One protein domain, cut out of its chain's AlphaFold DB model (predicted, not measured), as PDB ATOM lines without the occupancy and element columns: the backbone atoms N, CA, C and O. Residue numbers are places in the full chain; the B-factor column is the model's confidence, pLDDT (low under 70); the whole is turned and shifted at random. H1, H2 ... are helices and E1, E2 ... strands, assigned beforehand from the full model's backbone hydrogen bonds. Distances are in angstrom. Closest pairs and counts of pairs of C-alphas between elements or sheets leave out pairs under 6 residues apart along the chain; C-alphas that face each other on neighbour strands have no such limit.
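This is residues 3 to 135 of the 376 residues of an uncharacterized protein of Thermotogae bacterium (UniProt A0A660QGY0). A twisted sandwich of two antiparallel sheets, only partly face to face: the three-stranded sheet E3, E8, E7 covers the E9, E6, E5, E4 part of a six-stranded sheet, whose hairpin E1 and E2 extends past it. The one named helix, H1, packs on the other face of the large sheet, over E9 and E6. The printed part has 133 residues, with nine named strands, E1 to E9, followed by H1; the large sheet runs E1, E2, E9, E6, E5, E4, and the class is mixed, helices and strands. It is compact, with a radius of gyration of the C-alphas of 14.5 A and spans of 45 by 30 by 30 A.

Residues 3 to 22 hold no named element. E1, residues 23 to 29, and E2, residues 32 to 38, form a hairpin; N 25 and O 36 are 2.8 A apart. E3, residues 45 to 52, bends by 56 degrees at residue 48. E4, residues 57 to 59, E5, residues 63 to 65, and E6, residues 69 to 73, form a meander, each strand the antiparallel neighbour of the one before; N 57 and O 65 are 2.9 A apart, N 64 and O 71 2.8 A. E7, residues 80 to 86, and E8, residues 89 to 95, form a hairpin, with N 82 and O 93 at 3.0 A; E8 also pairs antiparallel with E3, N 48 and O 92 at 2.8 A. E9, residues 108 to 115, is the antiparallel neighbour of E2, N 35 and O 111 at 2.8 A, and of E6, N 70 and O 114 at 2.9 A. The sheets' facing parts are 9.3 A centre to centre; for instance, the closest C-alphas of E5 and E8, Val 64 and Leu 90, are 7.5 A apart. H1, residues 119 to 133, is on the large sheet at a height of 8.8 A, along the strands at 24 degrees to E6 on the local plane; the closest C-alphas of H1 and E6, Leu 122 and Val 70, are 6.3 A apart. Every O i to N i+4 pair in H1 is within hydrogen-bond range.

E1 begins at C-alpha 23, (15.964, 6.848, 8.264), and is 19.5 A long. E2 measures 20.1 A, E3 20.4 A, E7 18.2 A, E8 18.4 A and E9 23.2 A. H1 is 20.9 A long and ends at C-alpha 133, (12.406, 25.163, 1.111).

The C-alphas farthest apart, Phe 101 and Tyr 117, are 47.3 A apart. The printed part has no cut; E8 to E9 is the long link. pLDDT is under 70 at residues 9 to 22, 40 to 43, 78 and 97 to 107.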
ATOM      1  N   VAL A   3      10.935  12.768  18.603       86.00
ATOM      2  CA  VAL A   3      11.017  12.722  17.143       86.00
ATOM      3  C   VAL A   3      10.969  11.253  16.744       86.00
ATOM      4  O   VAL A   3      11.749  10.463  17.270       86.00
ATOM      5  N   TYR A   4      10.020  10.878  15.884       84.00
ATOM      6  CA  TYR A   4       9.782   9.482  15.489       84.00
ATOM      7  C   TYR A   4       9.710   8.504  16.680       84.00
ATOM      8  O   TYR A   4      10.325   7.442  16.680       84.00
ATOM      9  N   GLY A   5       8.991   8.893  17.741       80.38
ATOM     10  CA  GLY A   5       8.823   8.088  18.960       80.38
ATOM     11  C   GLY A   5      10.028   8.061  19.910       80.38
ATOM     12  O   GLY A   5       9.917   7.522  21.012       80.38
ATOM     13  N   LEU A   6      11.156   8.678  19.549       79.00
ATOM     14  CA  LEU A   6      12.387   8.663  20.341       79.00
ATOM     15  C   LEU A   6      12.610   9.998  21.058       79.00
ATOM     16  O   LEU A   6      12.309  11.053  20.489       79.00
ATOM     17  N   PRO A   7      13.126   9.999  22.305       82.12
ATOM     18  CA  PRO A   7      13.539  11.230  22.966       82.12
ATOM     19  C   PRO A   7      14.547  11.976  22.093       82.12
ATOM     20  O   PRO A   7      15.555  11.408  21.679       82.12
ATOM     21  N   PHE A   8      14.277  13.247  21.804       74.69
ATOM     22  CA  PHE A   8      15.157  14.030  20.948       74.69
ATOM     23  C   PHE A   8      16.501  14.288  21.653       74.69
ATOM     24  O   PHE A   8      16.559  15.035  22.631       74.69
ATOM     25  N   GLN A   9      17.563  13.656  21.150       69.06
ATOM     26  CA  GLN A   9      18.964  13.848  21.532       69.06
ATOM     27  C   GLN A   9      19.797  14.009  20.250       69.06
ATOM     28  O   GLN A   9      19.427  13.482  19.203       69.06
ATOM     29  N   ASN A  10      20.902  14.759  20.303       53.22
ATOM     30  CA  ASN A  10      21.756  14.988  19.132       53.22
ATOM     31  C   ASN A  10      22.308  13.654  18.589       53.22
ATOM     32  O   ASN A  10      23.088  13.004  19.280       53.22
ATOM     33  N   GLY A  11      21.958  13.266  17.358       46.31
ATOM     34  CA  GLY A  11      22.519  12.077  16.705       46.31
ATOM     35  C   GLY A  11      21.653  11.512  15.578       46.31
ATOM     36  O   GLY A  11      20.498  11.895  15.418       46.31
ATOM     37  N   VAL A  12      22.220  10.596  14.790       46.81
ATOM     38  CA  VAL A  12      21.466   9.734  13.863       46.81
ATOM     39  C   VAL A  12      20.800   8.650  14.702       46.81
ATOM     40  O   VAL A  12      21.493   7.968  15.456       46.81
ATOM     41  N   VAL A  13      19.480   8.491  14.599       50.81
ATOM     42  CA  VAL A  13      18.757   7.504  15.407       50.81
ATOM     43  C   VAL A  13      17.996   6.537  14.509       50.81
ATOM     44  O   VAL A  13      17.271   6.949  13.608       50.81
ATOM     45  N   PHE A  14      18.182   5.244  14.759       49.81
ATOM     46  CA  PHE A  14      17.489   4.159  14.074       49.81
ATOM     47  C   PHE A  14      16.333   3.686  14.957       49.81
ATOM     48  O   PHE A  14      16.529   3.441  16.146       49.81
ATOM     49  N   HIS A  15      15.140   3.548  14.382       46.88
ATOM     50  CA  HIS A  15      14.021   2.883  15.041       46.88
ATOM     51  C   HIS A  15      13.675   1.619  14.250       46.88
ATOM     52  O   HIS A  15      13.325   1.714  13.075       46.88
ATOM     53  N   ASP A  16      13.757   0.457  14.901       42.25
ATOM     54  CA  ASP A  16      13.252  -0.811  14.376       42.25
ATOM     55  C   ASP A  16      12.037  -1.228  15.211       42.25
ATOM     56  O   ASP A  16      12.121  -1.424  16.425       42.25
ATOM     57  N   LYS A  17      10.879  -1.279  14.559       43.50
ATOM     58  CA  LYS A  17       9.724  -2.042  15.026       43.50
ATOM     59  C   LYS A  17       9.224  -2.815  13.819       43.50
ATOM     60  O   LYS A  17       8.638  -2.234  12.908       43.50
ATOM     61  N   ASP A  18       9.512  -4.107  13.835       46.47
ATOM     62  CA  ASP A  18       8.922  -5.135  12.986       46.47
ATOM     63  C   ASP A  18       8.979  -4.846  11.477       46.47
ATOM     64  O   ASP A  18       7.951  -4.785  10.804       46.47
ATOM     65  N   SER A  19      10.205  -4.757  10.937       51.19
ATOM     66  CA  SER A  19      10.570  -4.825   9.503       51.19
ATOM     67  C   SER A  19      10.480  -3.556   8.632       51.19
ATOM     68  O   SER A  19      10.716  -3.640   7.428       51.19
ATOM     69  N   ASN A  20      10.260  -2.363   9.204       56.94
ATOM     70  CA  ASN A  20      10.329  -1.092   8.459       56.94
ATOM     71  C   ASN A  20      11.326  -0.111   9.095       56.94
ATOM     72  O   ASN A  20      11.089   0.410  10.184       56.94
ATOM     73  N   THR A  21      12.435   0.172   8.405       62.62
ATOM     74  CA  THR A  21      13.444   1.144   8.856       62.62
ATOM     75  C   THR A  21      13.061   2.555   8.417       62.62
ATOM     76  O   THR A  21      13.048   2.846   7.223       62.62
ATOM     77  N   LEU A  22      12.827   3.454   9.375       66.75
ATOM     78  CA  LEU A  22      12.766   4.893   9.114       66.75
ATOM     79  C   LEU A  22      14.170   5.482   9.271       66.75
ATOM     80  O   LEU A  22      14.813   5.298  10.307       66.75
ATOM     81  N   ARG A  23      14.657   6.176   8.241       72.75
ATOM     82  CA  ARG A  23      15.964   6.848   8.264       72.75
ATOM     83  C   ARG A  23      15.735   8.339   8.345       72.75
ATOM     84  O   ARG A  23      14.874   8.852   7.648       72.75
ATOM     85  N   PHE A  24      16.499   9.059   9.152       76.56
ATOM     86  CA  PHE A  24      16.464  10.514   9.103       76.56
ATOM     87  C   PHE A  24      17.847  11.113   9.300       76.56
ATOM     88  O   PHE A  24      18.708  10.559   9.981       76.56
ATOM     89  N   SER A  25      18.040  12.270   8.683       79.19
ATOM     90  CA  SER A  25      19.223  13.099   8.833       79.19
ATOM     91  C   SER A  25      18.884  14.347   9.640       79.19
ATOM     92  O   SER A  25      17.768  14.870   9.591       79.19
ATOM     93  N   LEU A  26      19.874  14.813  10.394       84.25
ATOM     94  CA  LEU A  26      19.809  16.002  11.231       84.25
ATOM     95  C   LEU A  26      20.880  16.979  10.764       84.25
ATOM     96  O   LEU A  26      22.063  16.645  10.729       84.25
ATOM     97  N   ARG A  27      20.472  18.204  10.435       86.56
ATOM     98  CA  ARG A  27      21.377  19.296  10.069       86.56
ATOM     99  C   ARG A  27      21.197  20.450  11.042       86.56
ATOM    100  O   ARG A  27      20.094  20.974  11.182       86.56
ATOM    101  N   LYS A  28      22.285  20.881  11.679       88.00
ATOM    102  CA  LYS A  28      22.283  22.094  12.504       88.00
ATOM    103  C   LYS A  28      22.044  23.323  11.620       88.00
ATOM    104  O   LYS A  28      22.640  23.440  10.551       88.00
ATOM    105  N   ILE A  29      21.171  24.212  12.070       88.38
ATOM    106  CA  ILE A  29      20.843  25.488  11.427       88.38
ATOM    107  C   ILE A  29      20.843  26.596  12.481       88.38
ATOM    108  O   ILE A  29      20.919  26.319  13.684       88.38
ATOM    109  N   ASP A  30      20.738  27.850  12.047       86.19
ATOM    110  CA  ASP A  30      20.527  28.955  12.976       86.19
ATOM    111  C   ASP A  30      19.284  28.682  13.827       86.19
ATOM    112  O   ASP A  30      18.235  28.278  13.321       86.19
ATOM    113  N   PHE A  31      19.431  28.878  15.137       87.88
ATOM    114  CA  PHE A  31      18.376  28.673  16.130       87.88
ATOM    115  C   PHE A  31      17.856  27.231  16.253       87.88
ATOM    116  O   PHE A  31      16.851  27.040  16.923       87.88
ATOM    117  N   GLY A  32      18.505  26.200  15.691       90.00
ATOM    118  CA  GLY A  32      18.103  24.813  15.962       90.00
ATOM    119  C   GLY A  32      18.536  23.778  14.926       90.00
ATOM    120  O   GLY A  32      19.709  23.697  14.558       90.00
ATOM    121  N   TYR A  33      17.590  22.943  14.492       90.00
ATOM    122  CA  TYR A  33      17.835  21.791  13.625       90.00
ATOM    123  C   TYR A  33      16.800  21.678  12.504       90.00
ATOM    124  O   TYR A  33      15.603  21.846  12.732       90.00
ATOM    125  N   ALA A  34      17.267  21.328  11.308       91.06
ATOM    126  CA  ALA A  34      16.445  20.814  10.222       91.06
ATOM    127  C   ALA A  34      16.556  19.289  10.187       91.06
ATOM    128  O   ALA A  34      17.658  18.741  10.283       91.06
ATOM    129  N   ILE A  35      15.418  18.616  10.060       89.75
ATOM    130  CA  ILE A  35      15.302  17.163  10.068       89.75
ATOM    131  C   ILE A  35      14.643  16.733   8.768       89.75
ATOM    132  O   ILE A  35      13.579  17.234   8.399       89.75
ATOM    133  N   LYS A  36      15.287  15.785   8.093       87.25
ATOM    134  CA  LYS A  36      14.789  15.168   6.868       87.25
ATOM    135  C   LYS A  36      14.725  13.663   7.074       87.25
ATOM    136  O   LYS A  36      15.770  13.021   7.169       87.25
ATOM    137  N   GLY A  37      13.514  13.132   7.198       79.62
ATOM    138  CA  GLY A  37      13.249  11.702   7.324       79.62
ATOM    139  C   GLY A  37      12.855  11.091   5.991       79.62
ATOM    140  O   GLY A  37      12.018  11.658   5.309       79.62
ATOM    141  N   GLU A  38      13.430   9.953   5.632       78.69
ATOM    142  CA  GLU A  38      13.006   9.091   4.532       78.69
ATOM    143  C   GLU A  38      12.011   8.062   5.070       78.69
ATOM    144  O   GLU A  38      12.303   7.327   6.021       78.69
ATOM    145  N   ILE A  39      10.820   8.028   4.473       72.69
ATOM    146  CA  ILE A  39       9.723   7.158   4.899       72.69
ATOM    147  C   ILE A  39       9.535   6.078   3.838       72.69
ATOM    148  O   ILE A  39       9.344   6.357   2.656       72.69
ATOM    149  N   THR A  40       9.607   4.816   4.257       65.38
ATOM    150  CA  THR A  40       9.315   3.687   3.373       65.38
ATOM    151  C   THR A  40       7.813   3.616   3.081       65.38
ATOM    152  O   THR A  40       6.984   3.868   3.955       65.38
ATOM    153  N   VAL A  41       7.453   3.214   1.856       60.06
ATOM    154  CA  VAL A  41       6.076   3.202   1.300       60.06
ATOM    155  C   VAL A  41       5.062   2.388   2.139       60.06
ATOM    156  O   VAL A  41       3.853   2.520   1.974       60.06
ATOM    157  N   SER A  42       5.535   1.556   3.066       63.84
ATOM    158  CA  SER A  42       4.736   0.699   3.949       63.84
ATOM    159  C   SER A  42       4.006   1.431   5.085       63.84
ATOM    160  O   SER A  42       3.028   0.896   5.619       63.84
ATOM    161  N   PHE A  43       4.430   2.635   5.475       66.56
ATOM    162  CA  PHE A  43       3.797   3.354   6.582       66.56
ATOM    163  C   PHE A  43       2.520   4.073   6.138       66.56
ATOM    164  O   PHE A  43       2.587   4.986   5.332       66.56
ATOM    165  N   LYS A  44       1.357   3.744   6.717       75.88
ATOM    166  CA  LYS A  44       0.099   4.485   6.457       75.88
ATOM    167  C   LYS A  44       0.042   5.841   7.169       75.88
ATOM    168  O   LYS A  44      -0.545   6.792   6.664       75.88
ATOM    169  N   ARG A  45       0.622   5.915   8.368       83.00
ATOM    170  CA  ARG A  45       0.654   7.102   9.231       83.00
ATOM    171  C   ARG A  45       1.910   7.062  10.085       83.00
ATOM    172  O   ARG A  45       2.172   6.049  10.729       83.00
ATOM    173  N   VAL A  46       2.662   8.157  10.096       83.06
ATOM    174  CA  VAL A  46       3.928   8.280  10.827       83.06
ATOM    175  C   VAL A  46       3.828   9.419  11.830       83.06
ATOM    176  O   VAL A  46       3.502  10.542  11.455       83.06
ATOM    177  N   GLU A  47       4.120   9.144  13.103       88.88
ATOM    178  CA  GLU A  47       4.368  10.188  14.105       88.88
ATOM    179  C   GLU A  47       5.740  10.813  13.834       88.88
ATOM    180  O   GLU A  47       6.760  10.140  13.952       88.88
ATOM    181  N   VAL A  48       5.772  12.092  13.470       90.25
ATOM    182  CA  VAL A  48       7.009  12.805  13.122       90.25
ATOM    183  C   VAL A  48       7.600  13.481  14.351       90.25
ATOM    184  O   VAL A  48       8.783  13.319  14.648       90.25
ATOM    185  N   PHE A  49       6.771  14.199  15.106       91.62
ATOM    186  CA  PHE A  49       7.184  14.836  16.350       91.62
ATOM    187  C   PHE A  49       6.069  14.821  17.389       91.62
ATOM    188  O   PHE A  49       4.883  14.833  17.066       91.62
ATOM    189  N   LYS A  50       6.466  14.892  18.659       92.88
ATOM    190  CA  LYS A  50       5.564  15.019  19.801       92.88
ATOM    191  C   LYS A  50       6.123  16.001  20.820       92.88
ATOM    192  O   LYS A  50       7.273  15.897  21.266       92.88
ATOM    193  N   VAL A  51       5.300  16.965  21.217       91.81
ATOM    194  CA  VAL A  51       5.657  18.022  22.172       91.81
ATOM    195  C   VAL A  51       4.627  18.119  23.280       91.81
ATOM    196  O   VAL A  51       3.453  17.843  23.059       91.81
ATOM    197  N   LYS A  52       5.055  18.507  24.487       89.81
ATOM    198  CA  LYS A  52       4.110  18.809  25.567       89.81
ATOM    199  C   LYS A  52       3.270  20.021  25.161       89.81
ATOM    200  O   LYS A  52       3.812  21.014  24.686       89.81
ATOM    201  N   ALA A  53       1.962  19.933  25.363       83.94
ATOM    202  CA  ALA A  53       0.999  20.956  24.980       83.94
ATOM    203  C   ALA A  53       1.020  22.182  25.908       83.94
ATOM    204  O   ALA A  53       0.400  23.190  25.578       83.94
ATOM    205  N   ASN A  54       1.706  22.115  27.057       80.62
ATOM    206  CA  ASN A  54       1.720  23.185  28.057       80.62
ATOM    207  C   ASN A  54       2.149  24.518  27.422       80.62
ATOM    208  O   ASN A  54       3.312  24.707  27.072       80.62
ATOM    209  N   SER A  55       1.177  25.423  27.256       79.12
ATOM    210  CA  SER A  55       1.320  26.746  26.628       79.12
ATOM    211  C   SER A  55       1.712  26.758  25.142       79.12
ATOM    212  O   SER A  55       1.946  27.841  24.599       79.12
ATOM    213  N   ALA A  56       1.759  25.596  24.486       88.50
ATOM    214  CA  ALA A  56       2.037  25.472  23.063       88.50
ATOM    215  C   ALA A  56       0.749  25.574  22.232       88.50
ATOM    216  O   ALA A  56      -0.315  25.117  22.649       88.50
ATOM    217  N   GLN A  57       0.840  26.181  21.050       89.44
ATOM    218  CA  GLN A  57      -0.299  26.416  20.162       89.44
ATOM    219  C   GLN A  57       0.019  25.947  18.746       89.44
ATOM    220  O   GLN A  57       1.148  26.075  18.281       89.44
ATOM    221  N   VAL A  58      -0.985  25.418  18.048       90.62
ATOM    222  CA  VAL A  58      -0.867  25.084  16.625       90.62
ATOM    223  C   VAL A  58      -1.022  26.360  15.804       90.62
ATOM    224  O   VAL A  58      -1.959  27.125  16.024       90.62
ATOM    225  N   PHE A  59      -0.134  26.573  14.837       89.62
ATOM    226  CA  PHE A  59      -0.179  27.702  13.914       89.62
ATOM    227  C   PHE A  59      -0.305  27.207  12.469       89.62
ATOM    228  O   PHE A  59       0.505  26.404  11.998       89.62
ATOM    229  N   GLY A  60      -1.367  27.647  11.784       82.94
ATOM    230  CA  GLY A  60      -1.643  27.327  10.377       82.94
ATOM    231  C   GLY A  60      -1.826  25.836  10.055       82.94
ATOM    232  O   GLY A  60      -1.818  25.479   8.885       82.94
ATOM    233  N   LYS A  61      -1.943  24.954  11.061       86.31
ATOM    234  CA  LYS A  61      -1.789  23.485  10.925       86.31
ATOM    235  C   LYS A  61      -0.414  23.044  10.386       86.31
ATOM    236  O   LYS A  61      -0.249  21.895  10.000       86.31
ATOM    237  N   MET A  62       0.573  23.940  10.381       90.19
ATOM    238  CA  MET A  62       1.910  23.697   9.827       90.19
ATOM    239  C   MET A  62       2.952  23.436  10.914       90.19
ATOM    240  O   MET A  62       3.889  22.656  10.731       90.19
ATOM    241  N   CYS A  63       2.796  24.119  12.048       94.31
ATOM    242  CA  CYS A  63       3.752  24.078  13.141       94.31
ATOM    243  C   CYS A  63       3.077  24.203  14.508       94.31
ATOM    244  O   CYS A  63       1.915  24.599  14.633       94.31
ATOM    245  N   VAL A  64       3.840  23.859  15.538       95.12
ATOM    246  CA  VAL A  64       3.533  24.082  16.942       95.12
ATOM    247  C   VAL A  64       4.502  25.123  17.486       95.12
ATOM    248  O   VAL A  64       5.719  24.970  17.378       95.12
ATOM    249  N   VAL A  65       3.949  26.159  18.108       93.62
ATOM    250  CA  VAL A  65       4.683  27.265  18.722       93.62
ATOM    251  C   VAL A  65       4.569  27.144  20.234       93.62
ATOM    252  O   VAL A  65       3.483  27.291  20.795       93.62
ATOM    253  N   GLY A  66       5.683  26.832  20.887       91.44
ATOM    254  CA  GLY A  66       5.817  26.788  22.337       91.44
ATOM    255  C   GLY A  66       6.330  28.104  22.931       91.44
ATOM    256  O   GLY A  66       6.505  29.091  22.214       91.44
ATOM    257  N   PRO A  67       6.587  28.135  24.251       87.19
ATOM    258  CA  PRO A  67       7.187  29.279  24.932       87.19
ATOM    259  C   PRO A  67       8.521  29.744  24.362       87.19
ATOM    260  O   PRO A  67       8.731  30.945  24.214       87.19
ATOM    261  N   ASP A  68       9.368  28.780  24.034       87.25
ATOM    262  CA  ASP A  68      10.777  28.935  23.698       87.25
ATOM    263  C   ASP A  68      11.185  28.089  22.480       87.25
ATOM    264  O   ASP A  68      12.372  27.929  22.193       87.25
ATOM    265  N   PHE A  69      10.210  27.527  21.759       91.00
ATOM    266  CA  PHE A  69      10.461  26.691  20.592       91.00
ATOM    267  C   PHE A  69       9.397  26.843  19.505       91.00
ATOM    268  O   PHE A  69       8.242  27.178  19.774       91.00
ATOM    269  N   VAL A  70       9.778  26.511  18.274       94.75
ATOM    270  CA  VAL A  70       8.862  26.253  17.157       94.75
ATOM    271  C   VAL A  70       9.253  24.921  16.532       94.75
ATOM    272  O   VAL A  70      10.415  24.722  16.197       94.75
ATOM    273  N   VAL A  71       8.301  24.004  16.371       95.38
ATOM    274  CA  VAL A  71       8.497  22.764  15.607       95.38
ATOM    275  C   VAL A  71       7.476  22.703  14.486       95.38
ATOM    276  O   VAL A  71       6.290  22.901  14.731       95.38
ATOM    277  N   GLY A  72       7.901  22.469  13.251       95.50
ATOM    278  CA  GLY A  72       6.974  22.546  12.126       95.50
ATOM    279  C   GLY A  72       7.505  21.969  10.837       95.50
ATOM    280  O   GLY A  72       8.711  21.947  10.604       95.50
ATOM    281  N   PHE A  73       6.581  21.530   9.991       94.00
ATOM    282  CA  PHE A  73       6.878  21.004   8.665       94.00
ATOM    283  C   PHE A  73       7.304  22.127   7.724       94.00
ATOM    284  O   PHE A  73       6.731  23.213   7.766       94.00
ATOM    285  N   LEU A  74       8.307  21.893   6.881       92.25
ATOM    286  CA  LEU A  74       8.808  22.912   5.955       92.25
ATOM    287  C   LEU A  74       8.108  22.889   4.595       92.25
ATOM    288  O   LEU A  74       7.963  23.936   3.974       92.25
ATOM    289  N   LYS A  75       7.683  21.716   4.129       87.44
ATOM    290  CA  LYS A  75       7.088  21.514   2.804       87.44
ATOM    291  C   LYS A  75       6.123  20.333   2.807       87.44
ATOM    292  O   LYS A  75       6.196  19.462   3.677       87.44
ATOM    293  N   HIS A  76       5.235  20.302   1.820       78.19
ATOM    294  CA  HIS A  76       4.371  19.157   1.557       78.19
ATOM    295  C   HIS A  76       5.130  18.109   0.722       78.19
ATOM    296  O   HIS A  76       5.486  18.372  -0.421       78.19
ATOM    297  N   ASN A  77       5.348  16.910   1.268       72.00
ATOM    298  CA  ASN A  77       6.148  15.845   0.641       72.00
ATOM    299  C   ASN A  77       5.305  14.615   0.233       72.00
ATOM    300  O   ASN A  77       5.676  13.467   0.477       72.00
ATOM    301  N   GLY A  78       4.119  14.843  -0.331       67.19
ATOM    302  CA  GLY A  78       3.265  13.772  -0.869       67.19
ATOM    303  C   GLY A  78       2.384  13.033   0.151       67.19
ATOM    304  O   GLY A  78       1.553  12.224  -0.254       67.19
ATOM    305  N   GLY A  79       2.509  13.330   1.448       73.81
ATOM    306  CA  GLY A  79       1.598  12.873   2.506       73.81
ATOM    307  C   GLY A  79       0.810  14.028   3.129       73.81
ATOM    308  O   GLY A  79       1.263  15.173   3.110       73.81
ATOM    309  N   ILE A  80      -0.354  13.729   3.714       79.88
ATOM    310  CA  ILE A  80      -1.183  14.729   4.404       79.88
ATOM    311  C   ILE A  80      -0.578  15.000   5.781       79.88
ATOM    312  O   ILE A  80      -0.405  14.088   6.590       79.88
ATOM    313  N   ILE A  81      -0.264  16.266   6.042       85.62
ATOM    314  CA  ILE A  81       0.243  16.730   7.333       85.62
ATOM    315  C   ILE A  81      -0.927  16.981   8.281       85.62
ATOM    316  O   ILE A  81      -1.874  17.695   7.946       85.62
ATOM    317  N   GLU A  82      -0.821  16.453   9.495       88.69
ATOM    318  CA  GLU A  82      -1.787  16.675  10.567       88.69
ATOM    319  C   GLU A  82      -1.072  17.032  11.865       88.69
ATOM    320  O   GLU A  82      -0.014  16.493  12.178       88.69
ATOM    321  N   ILE A  83      -1.660  17.934  12.649       91.69
ATOM    322  CA  ILE A  83      -1.203  18.219  14.010       91.69
ATOM    323  C   ILE A  83      -2.397  18.049  14.939       91.69
ATOM    324  O   ILE A  83      -3.370  18.798  14.857       91.69
ATOM    325  N   GLU A  84      -2.316  17.063  15.826       92.62
ATOM    326  CA  GLU A  84      -3.393  16.688  16.735       92.62
ATOM    327  C   GLU A  84      -3.038  16.986  18.188       92.62
ATOM    328  O   GLU A  84      -1.890  16.843  18.614       92.62
ATOM    329  N   LYS A  85      -4.050  17.343  18.984       91.06
ATOM    330  CA  LYS A  85      -3.925  17.405  20.441       91.06
ATOM    331  C   LYS A  85      -4.318  16.061  21.050       91.06
ATOM    332  O   LYS A  85      -5.464  15.642  20.943       91.06
ATOM    333  N   GLN A  86      -3.380  15.428  21.747       91.75
ATOM    334  CA  GLN A  86      -3.565  14.164  22.453       91.75
ATOM    335  C   GLN A  86      -3.250  14.337  23.938       91.75
ATOM    336  O   GLN A  86      -2.083  14.335  24.334       91.75
ATOM    337  N   LYS A  87      -4.292  14.465  24.770       87.81
ATOM    338  CA  LYS A  87      -4.169  14.754  26.213       87.81
ATOM    339  C   LYS A  87      -3.234  15.957  26.447       87.81
ATOM    340  O   LYS A  87      -3.569  17.076  26.057       87.81
ATOM    341  N   ASP A  88      -2.050  15.698  27.000       91.62
ATOM    342  CA  ASP A  88      -1.023  16.682  27.353       91.62
ATOM    343  C   ASP A  88      -0.002  16.939  26.236       91.62
ATOM    344  O   ASP A  88       1.030  17.570  26.473       91.62
ATOM    345  N   TYR A  89      -0.247  16.438  25.023       93.19
ATOM    346  CA  TYR A  89       0.690  16.509  23.908       93.19
ATOM    347  C   TYR A  89       0.062  17.102  22.647       93.19
ATOM    348  O   TYR A  89      -1.120  16.915  22.375       93.19
ATOM    349  N   LEU A  90       0.884  17.794  21.862       95.19
ATOM    350  CA  LEU A  90       0.629  18.082  20.456       95.19
ATOM    351  C   LEU A  90       1.530  17.168  19.626       95.19
ATOM    352  O   LEU A  90       2.735  17.087  19.882       95.19
ATOM    353  N   VAL A  91       0.936  16.461  18.672       94.25
ATOM    354  CA  VAL A  91       1.606  15.425  17.885       94.25
ATOM    355  C   VAL A  91       1.463  15.751  16.406       94.25
ATOM    356  O   VAL A  91       0.351  15.959  15.928       94.25
ATOM    357  N   GLY A  92       2.592  15.838  15.705       93.00
ATOM    358  CA  GLY A  92       2.652  16.028  14.262       93.00
ATOM    359  C   GLY A  92       2.726  14.687  13.547       93.00
ATOM    360  O   GLY A  92       3.645  13.906  13.796       93.00
ATOM    361  N   TYR A  93       1.782  14.442  12.648       89.69
ATOM    362  CA  TYR A  93       1.677  13.240  11.834       89.69
ATOM    363  C   TYR A  93       1.891  13.540  10.356       89.69
ATOM    364  O   TYR A  93       1.554  14.620   9.865       89.69
ATOM    365  N   LEU A  94       2.398  12.535   9.650       86.38
ATOM    366  CA  LEU A  94       2.381  12.468   8.198       86.38
ATOM    367  C   LEU A  94       1.609  11.223   7.767       86.38
ATOM    368  O   LEU A  94       2.021  10.091   8.037       86.38
ATOM    369  N   ASN A  95       0.463  11.438   7.132       81.00
ATOM    370  CA  ASN A  95      -0.385  10.372   6.626       81.00
ATOM    371  C   ASN A  95      -0.036  10.064   5.173       81.00
ATOM    372  O   ASN A  95      -0.197  10.903   4.284       81.00
ATOM    373  N   CYS A  96       0.395   8.835   4.928       73.00
ATOM    374  CA  CYS A  96       0.779   8.341   3.616       73.00
ATOM    375  C   CYS A  96      -0.326   7.373   3.162       73.00
ATOM    376  O   CYS A  96      -0.253   6.159   3.355       73.00
ATOM    377  N   TYR A  97      -1.437   7.917   2.665       63.59
ATOM    378  CA  TYR A  97      -2.570   7.101   2.223       63.59
ATOM    379  C   TYR A  97      -2.372   6.596   0.785       63.59
ATOM    380  O   TYR A  97      -2.066   7.372  -0.116       63.59
ATOM    381  N   LYS A  98      -2.673   5.312   0.548       51.44
ATOM    382  CA  LYS A  98      -3.049   4.784  -0.776       51.44
ATOM    383  C   LYS A  98      -4.545   5.053  -0.977       51.44
ATOM    384  O   LYS A  98      -5.361   4.415  -0.317       51.44
ATOM    385  N   LYS A  99      -4.922   5.968  -1.872       45.28
ATOM    386  CA  LYS A  99      -6.319   6.134  -2.316       45.28
ATOM    387  C   LYS A  99      -6.315   6.154  -3.850       45.28
ATOM    388  O   LYS A  99      -5.711   7.041  -4.437       45.28
ATOM    389  N   GLY A 100      -6.944   5.152  -4.477       42.31
ATOM    390  CA  GLY A 100      -7.280   5.165  -5.911       42.31
ATOM    391  C   GLY A 100      -6.196   4.754  -6.922       42.31
ATOM    392  O   GLY A 100      -6.020   5.457  -7.903       42.31
ATOM    393  N   PHE A 101      -5.513   3.616  -6.738       40.22
ATOM    394  CA  PHE A 101      -4.585   3.008  -7.726       40.22
ATOM    395  C   PHE A 101      -3.320   3.799  -8.121       40.22
ATOM    396  O   PHE A 101      -2.485   3.251  -8.835       40.22
ATOM    397  N   GLU A 102      -3.090   4.996  -7.586       45.16
ATOM    398  CA  GLU A 102      -1.798   5.684  -7.688       45.16
ATOM    399  C   GLU A 102      -1.016   5.528  -6.377       45.16
ATOM    400  O   GLU A 102      -1.500   5.848  -5.284       45.16
ATOM    401  N   GLU A 103       0.199   4.982  -6.456       43.56
ATOM    402  CA  GLU A 103       1.091   4.888  -5.304       43.56
ATOM    403  C   GLU A 103       1.550   6.288  -4.888       43.56
ATOM    404  O   GLU A 103       2.493   6.845  -5.444       43.56
ATOM    405  N   ARG A 104       0.901   6.868  -3.874       50.47
ATOM    406  CA  ARG A 104       1.428   8.058  -3.201       50.47
ATOM    407  C   ARG A 104       2.587   7.626  -2.309       50.47
ATOM    408  O   ARG A 104       2.397   7.268  -1.147       50.47
ATOM    409  N   SER A 105       3.790   7.599  -2.873       50.12
ATOM    410  CA  SER A 105       5.002   7.441  -2.075       50.12
ATOM    411  C   SER A 105       5.239   8.741  -1.306       50.12
ATOM    412  O   SER A 105       5.583   9.777  -1.867       50.12
ATOM    413  N   CYS A 106       5.014   8.707   0.005       57.16
ATOM    414  CA  CYS A 106       5.544   9.743   0.872       57.16
ATOM    415  C   CYS A 106       6.994   9.367   1.142       57.16
ATOM    416  O   CYS A 106       7.286   8.600   2.052       57.16
ATOM    417  N   SER A 107       7.888   9.807   0.264       62.03
ATOM    418  CA  SER A 107       9.299   9.433   0.340       62.03
ATOM    419  C   SER A 107      10.036  10.181   1.447       62.03
ATOM    420  O   SER A 107      11.101   9.739   1.871       62.03
ATOM    421  N   GLU A 108       9.484  11.299   1.936       74.06
ATOM    422  CA  GLU A 108      10.218  12.212   2.800       74.06
ATOM    423  C   GLU A 108       9.321  12.990   3.777       74.06
ATOM    424  O   GLU A 108       8.251  13.465   3.421       74.06
ATOM    425  N   ALA A 109       9.801  13.269   4.983       81.81
ATOM    426  CA  ALA A 109       9.276  14.301   5.874       81.81
ATOM    427  C   ALA A 109      10.367  15.350   6.118       81.81
ATOM    428  O   ALA A 109      11.448  15.006   6.586       81.81
ATOM    429  N   SER A 110      10.086  16.622   5.820       89.50
ATOM    430  CA  SER A 110      10.999  17.743   6.089       89.50
ATOM    431  C   SER A 110      10.375  18.665   7.129       89.50
ATOM    432  O   SER A 110       9.284  19.205   6.919       89.50
ATOM    433  N   PHE A 111      11.038  18.817   8.272       93.69
ATOM    434  CA  PHE A 111      10.572  19.651   9.376       93.69
ATOM    435  C   PHE A 111      11.746  20.252  10.152       93.69
ATOM    436  O   PHE A 111      12.896  19.844  10.000       93.69
ATOM    437  N   VAL A 112      11.468  21.248  10.985       94.88
ATOM    438  CA  VAL A 112      12.476  21.927  11.808       94.88
ATOM    439  C   VAL A 112      12.081  21.936  13.266       94.88
ATOM    440  O   VAL A 112      10.899  21.904  13.598       94.88
ATOM    441  N   ILE A 113      13.091  22.038  14.121       93.88
ATOM    442  CA  ILE A 113      12.964  22.377  15.533       93.88
ATOM    443  C   ILE A 113      13.821  23.620  15.752       93.88
ATOM    444  O   ILE A 113      15.042  23.551  15.638       93.88
ATOM    445  N   LEU A 114      13.184  24.742  16.063       93.06
ATOM    446  CA  LEU A 114      13.823  26.005  16.411       93.06
ATOM    447  C   LEU A 114      13.658  26.273  17.909       93.06
ATOM    448  O   LEU A 114      12.624  25.937  18.482       93.06
ATOM    449  N   GLN A 115      14.653  26.897  18.529       89.56
ATOM    450  CA  GLN A 115      14.716  27.241  19.945       89.56
ATOM    451  C   GLN A 115      15.197  28.682  20.130       89.56
ATOM    452  O   GLN A 115      16.106  29.148  19.443       89.56
ATOM    453  N   GLY A 116      14.600  29.391  21.083       85.44
ATOM    454  CA  GLY A 116      14.955  30.768  21.406       85.44
ATOM    455  C   GLY A 116      13.889  31.480  22.235       85.44
ATOM    456  O   GLY A 116      12.759  31.030  22.356       85.44
ATOM    457  N   TYR A 117      14.241  32.634  22.800       79.50
ATOM    458  CA  TYR A 117      13.419  33.300  23.819       79.50
ATOM    459  C   TYR A 117      12.202  34.078  23.289       79.50
ATOM    460  O   TYR A 117      11.319  34.428  24.068       79.50
ATOM    461  N   LYS A 118      12.145  34.396  21.986       83.31
ATOM    462  CA  LYS A 118      11.076  35.219  21.386       83.31
ATOM    463  C   LYS A 118      10.268  34.411  20.369       83.31
ATOM    464  O   LYS A 118      10.756  34.145  19.270       83.31
ATOM    465  N   ARG A 119       9.016  34.077  20.704       86.19
ATOM    466  CA  ARG A 119       8.120  33.253  19.865       86.19
ATOM    467  C   ARG A 119       7.903  33.848  18.477       86.19
ATOM    468  O   ARG A 119       7.965  33.132  17.484       86.19
ATOM    469  N   GLU A 120       7.686  35.160  18.394       84.56
ATOM    470  CA  GLU A 120       7.428  35.854  17.128       84.56
ATOM    471  C   GLU A 120       8.646  35.823  16.208       84.56
ATOM    472  O   GLU A 120       8.507  35.712  14.992       84.56
ATOM    473  N   PHE A 121       9.844  35.917  16.789       87.19
ATOM    474  CA  PHE A 121      11.089  35.805  16.044       87.19
ATOM    475  C   PHE A 121      11.256  34.391  15.482       87.19
ATOM    476  O   PHE A 121      11.450  34.240  14.279       87.19
ATOM    477  N   LEU A 122      11.087  33.358  16.317       90.50
ATOM    478  CA  LEU A 122      11.171  31.965  15.866       90.50
ATOM    479  C   LEU A 122      10.141  31.646  14.780       90.50
ATOM    480  O   LEU A 122      10.457  30.940  13.828       90.50
ATOM    481  N   LEU A 123       8.925  32.182  14.891       91.19
ATOM    482  CA  LEU A 123       7.890  31.977  13.885       91.19
ATOM    483  C   LEU A 123       8.229  32.680  12.560       91.19
ATOM    484  O   LEU A 123       8.031  32.104  11.491       91.19
ATOM    485  N   LYS A 124       8.796  33.893  12.608       90.00
ATOM    486  CA  LYS A 124       9.307  34.588  11.413       90.00
ATOM    487  C   LYS A 124      10.447  33.807  10.751       90.00
ATOM    488  O   LYS A 124      10.457  33.716   9.525       90.00
ATOM    489  N   GLU A 125      11.359  33.239  11.537       92.00
ATOM    490  CA  GLU A 125      12.442  32.391  11.025       92.00
ATOM    491  C   GLU A 125      11.915  31.081  10.436       92.00
ATOM    492  O   GLU A 125      12.320  30.700   9.341       92.00
ATOM    493  N   TYR A 126      10.951  30.432  11.091       94.88
ATOM    494  CA  TYR A 126      10.276  29.254  10.550       94.88
ATOM    495  C   TYR A 126       9.658  29.539   9.176       94.88
ATOM    496  O   TYR A 126       9.927  28.814   8.223       94.88
ATOM    497  N   LEU A 127       8.899  30.629   9.033       92.44
ATOM    498  CA  LEU A 127       8.276  30.988   7.755       92.44
ATOM    499  C   LEU A 127       9.303  31.367   6.680       92.44
ATOM    500  O   LEU A 127       9.084  31.086   5.505       92.44
ATOM    501  N   ARG A 128      10.451  31.940   7.064       91.62
ATOM    502  CA  ARG A 128      11.581  32.161   6.147       91.62
ATOM    503  C   ARG A 128      12.163  30.839   5.639       91.62
ATOM    504  O   ARG A 128      12.498  30.736   4.462       91.62
ATOM    505  N   LEU A 129      12.285  29.831   6.506       93.62
ATOM    506  CA  LEU A 129      12.739  28.494   6.116       93.62
ATOM    507  C   LEU A 129      11.717  27.792   5.220       93.62
ATOM    508  O   LEU A 129      12.118  27.195   4.228       93.62
ATOM    509  N   VAL A 130      10.419  27.920   5.513       93.38
ATOM    510  CA  VAL A 130       9.337  27.436   4.641       93.38
ATOM    511  C   VAL A 130       9.433  28.089   3.259       93.38
ATOM    512  O   VAL A 130       9.441  27.382   2.258       93.38
ATOM    513  N   ALA A 131       9.578  29.417   3.184       90.94
ATOM    514  CA  ALA A 131       9.736  30.122   1.911       90.94
ATOM    515  C   ALA A 131      10.936  29.603   1.108       90.94
ATOM    516  O   ALA A 131      10.813  29.325  -0.080       90.94
ATOM    517  N   ARG A 132      12.082  29.417   1.776       90.62
ATOM    518  CA  ARG A 132      13.309  28.903   1.157       90.62
ATOM    519  C   ARG A 132      13.153  27.469   0.650       90.62
ATOM    520  O   ARG A 132      13.609  27.176  -0.446       90.62
ATOM    521  N   GLU A 133      12.558  26.586   1.448       90.50
ATOM    522  CA  GLU A 133      12.406  25.163   1.111       90.50
ATOM    523  C   GLU A 133      11.419  24.944  -0.049       90.50
ATOM    524  O   GLU A 133      11.523  23.951  -0.761       90.50
ATOM    525  N   ASN A 134      10.480  25.873  -0.250       89.00
ATOM    526  CA  ASN A 134       9.504  25.837  -1.344       89.00
ATOM    527  C   ASN A 134       9.829  26.842  -2.467       89.00
ATOM    528  O   ASN A 134       8.949  27.152  -3.264       89.00
ATOM    529  N   GLU A 135      11.055  27.379  -2.499       88.75
ATOM    530  CA  GLU A 135      11.555  28.291  -3.545       88.75
ATOM    531  C   GLU A 135      10.644  29.503  -3.823       88.75
ATOM    532  O   GLU A 135      10.571  30.024  -4.935       88.75
TER     533      GLU A 135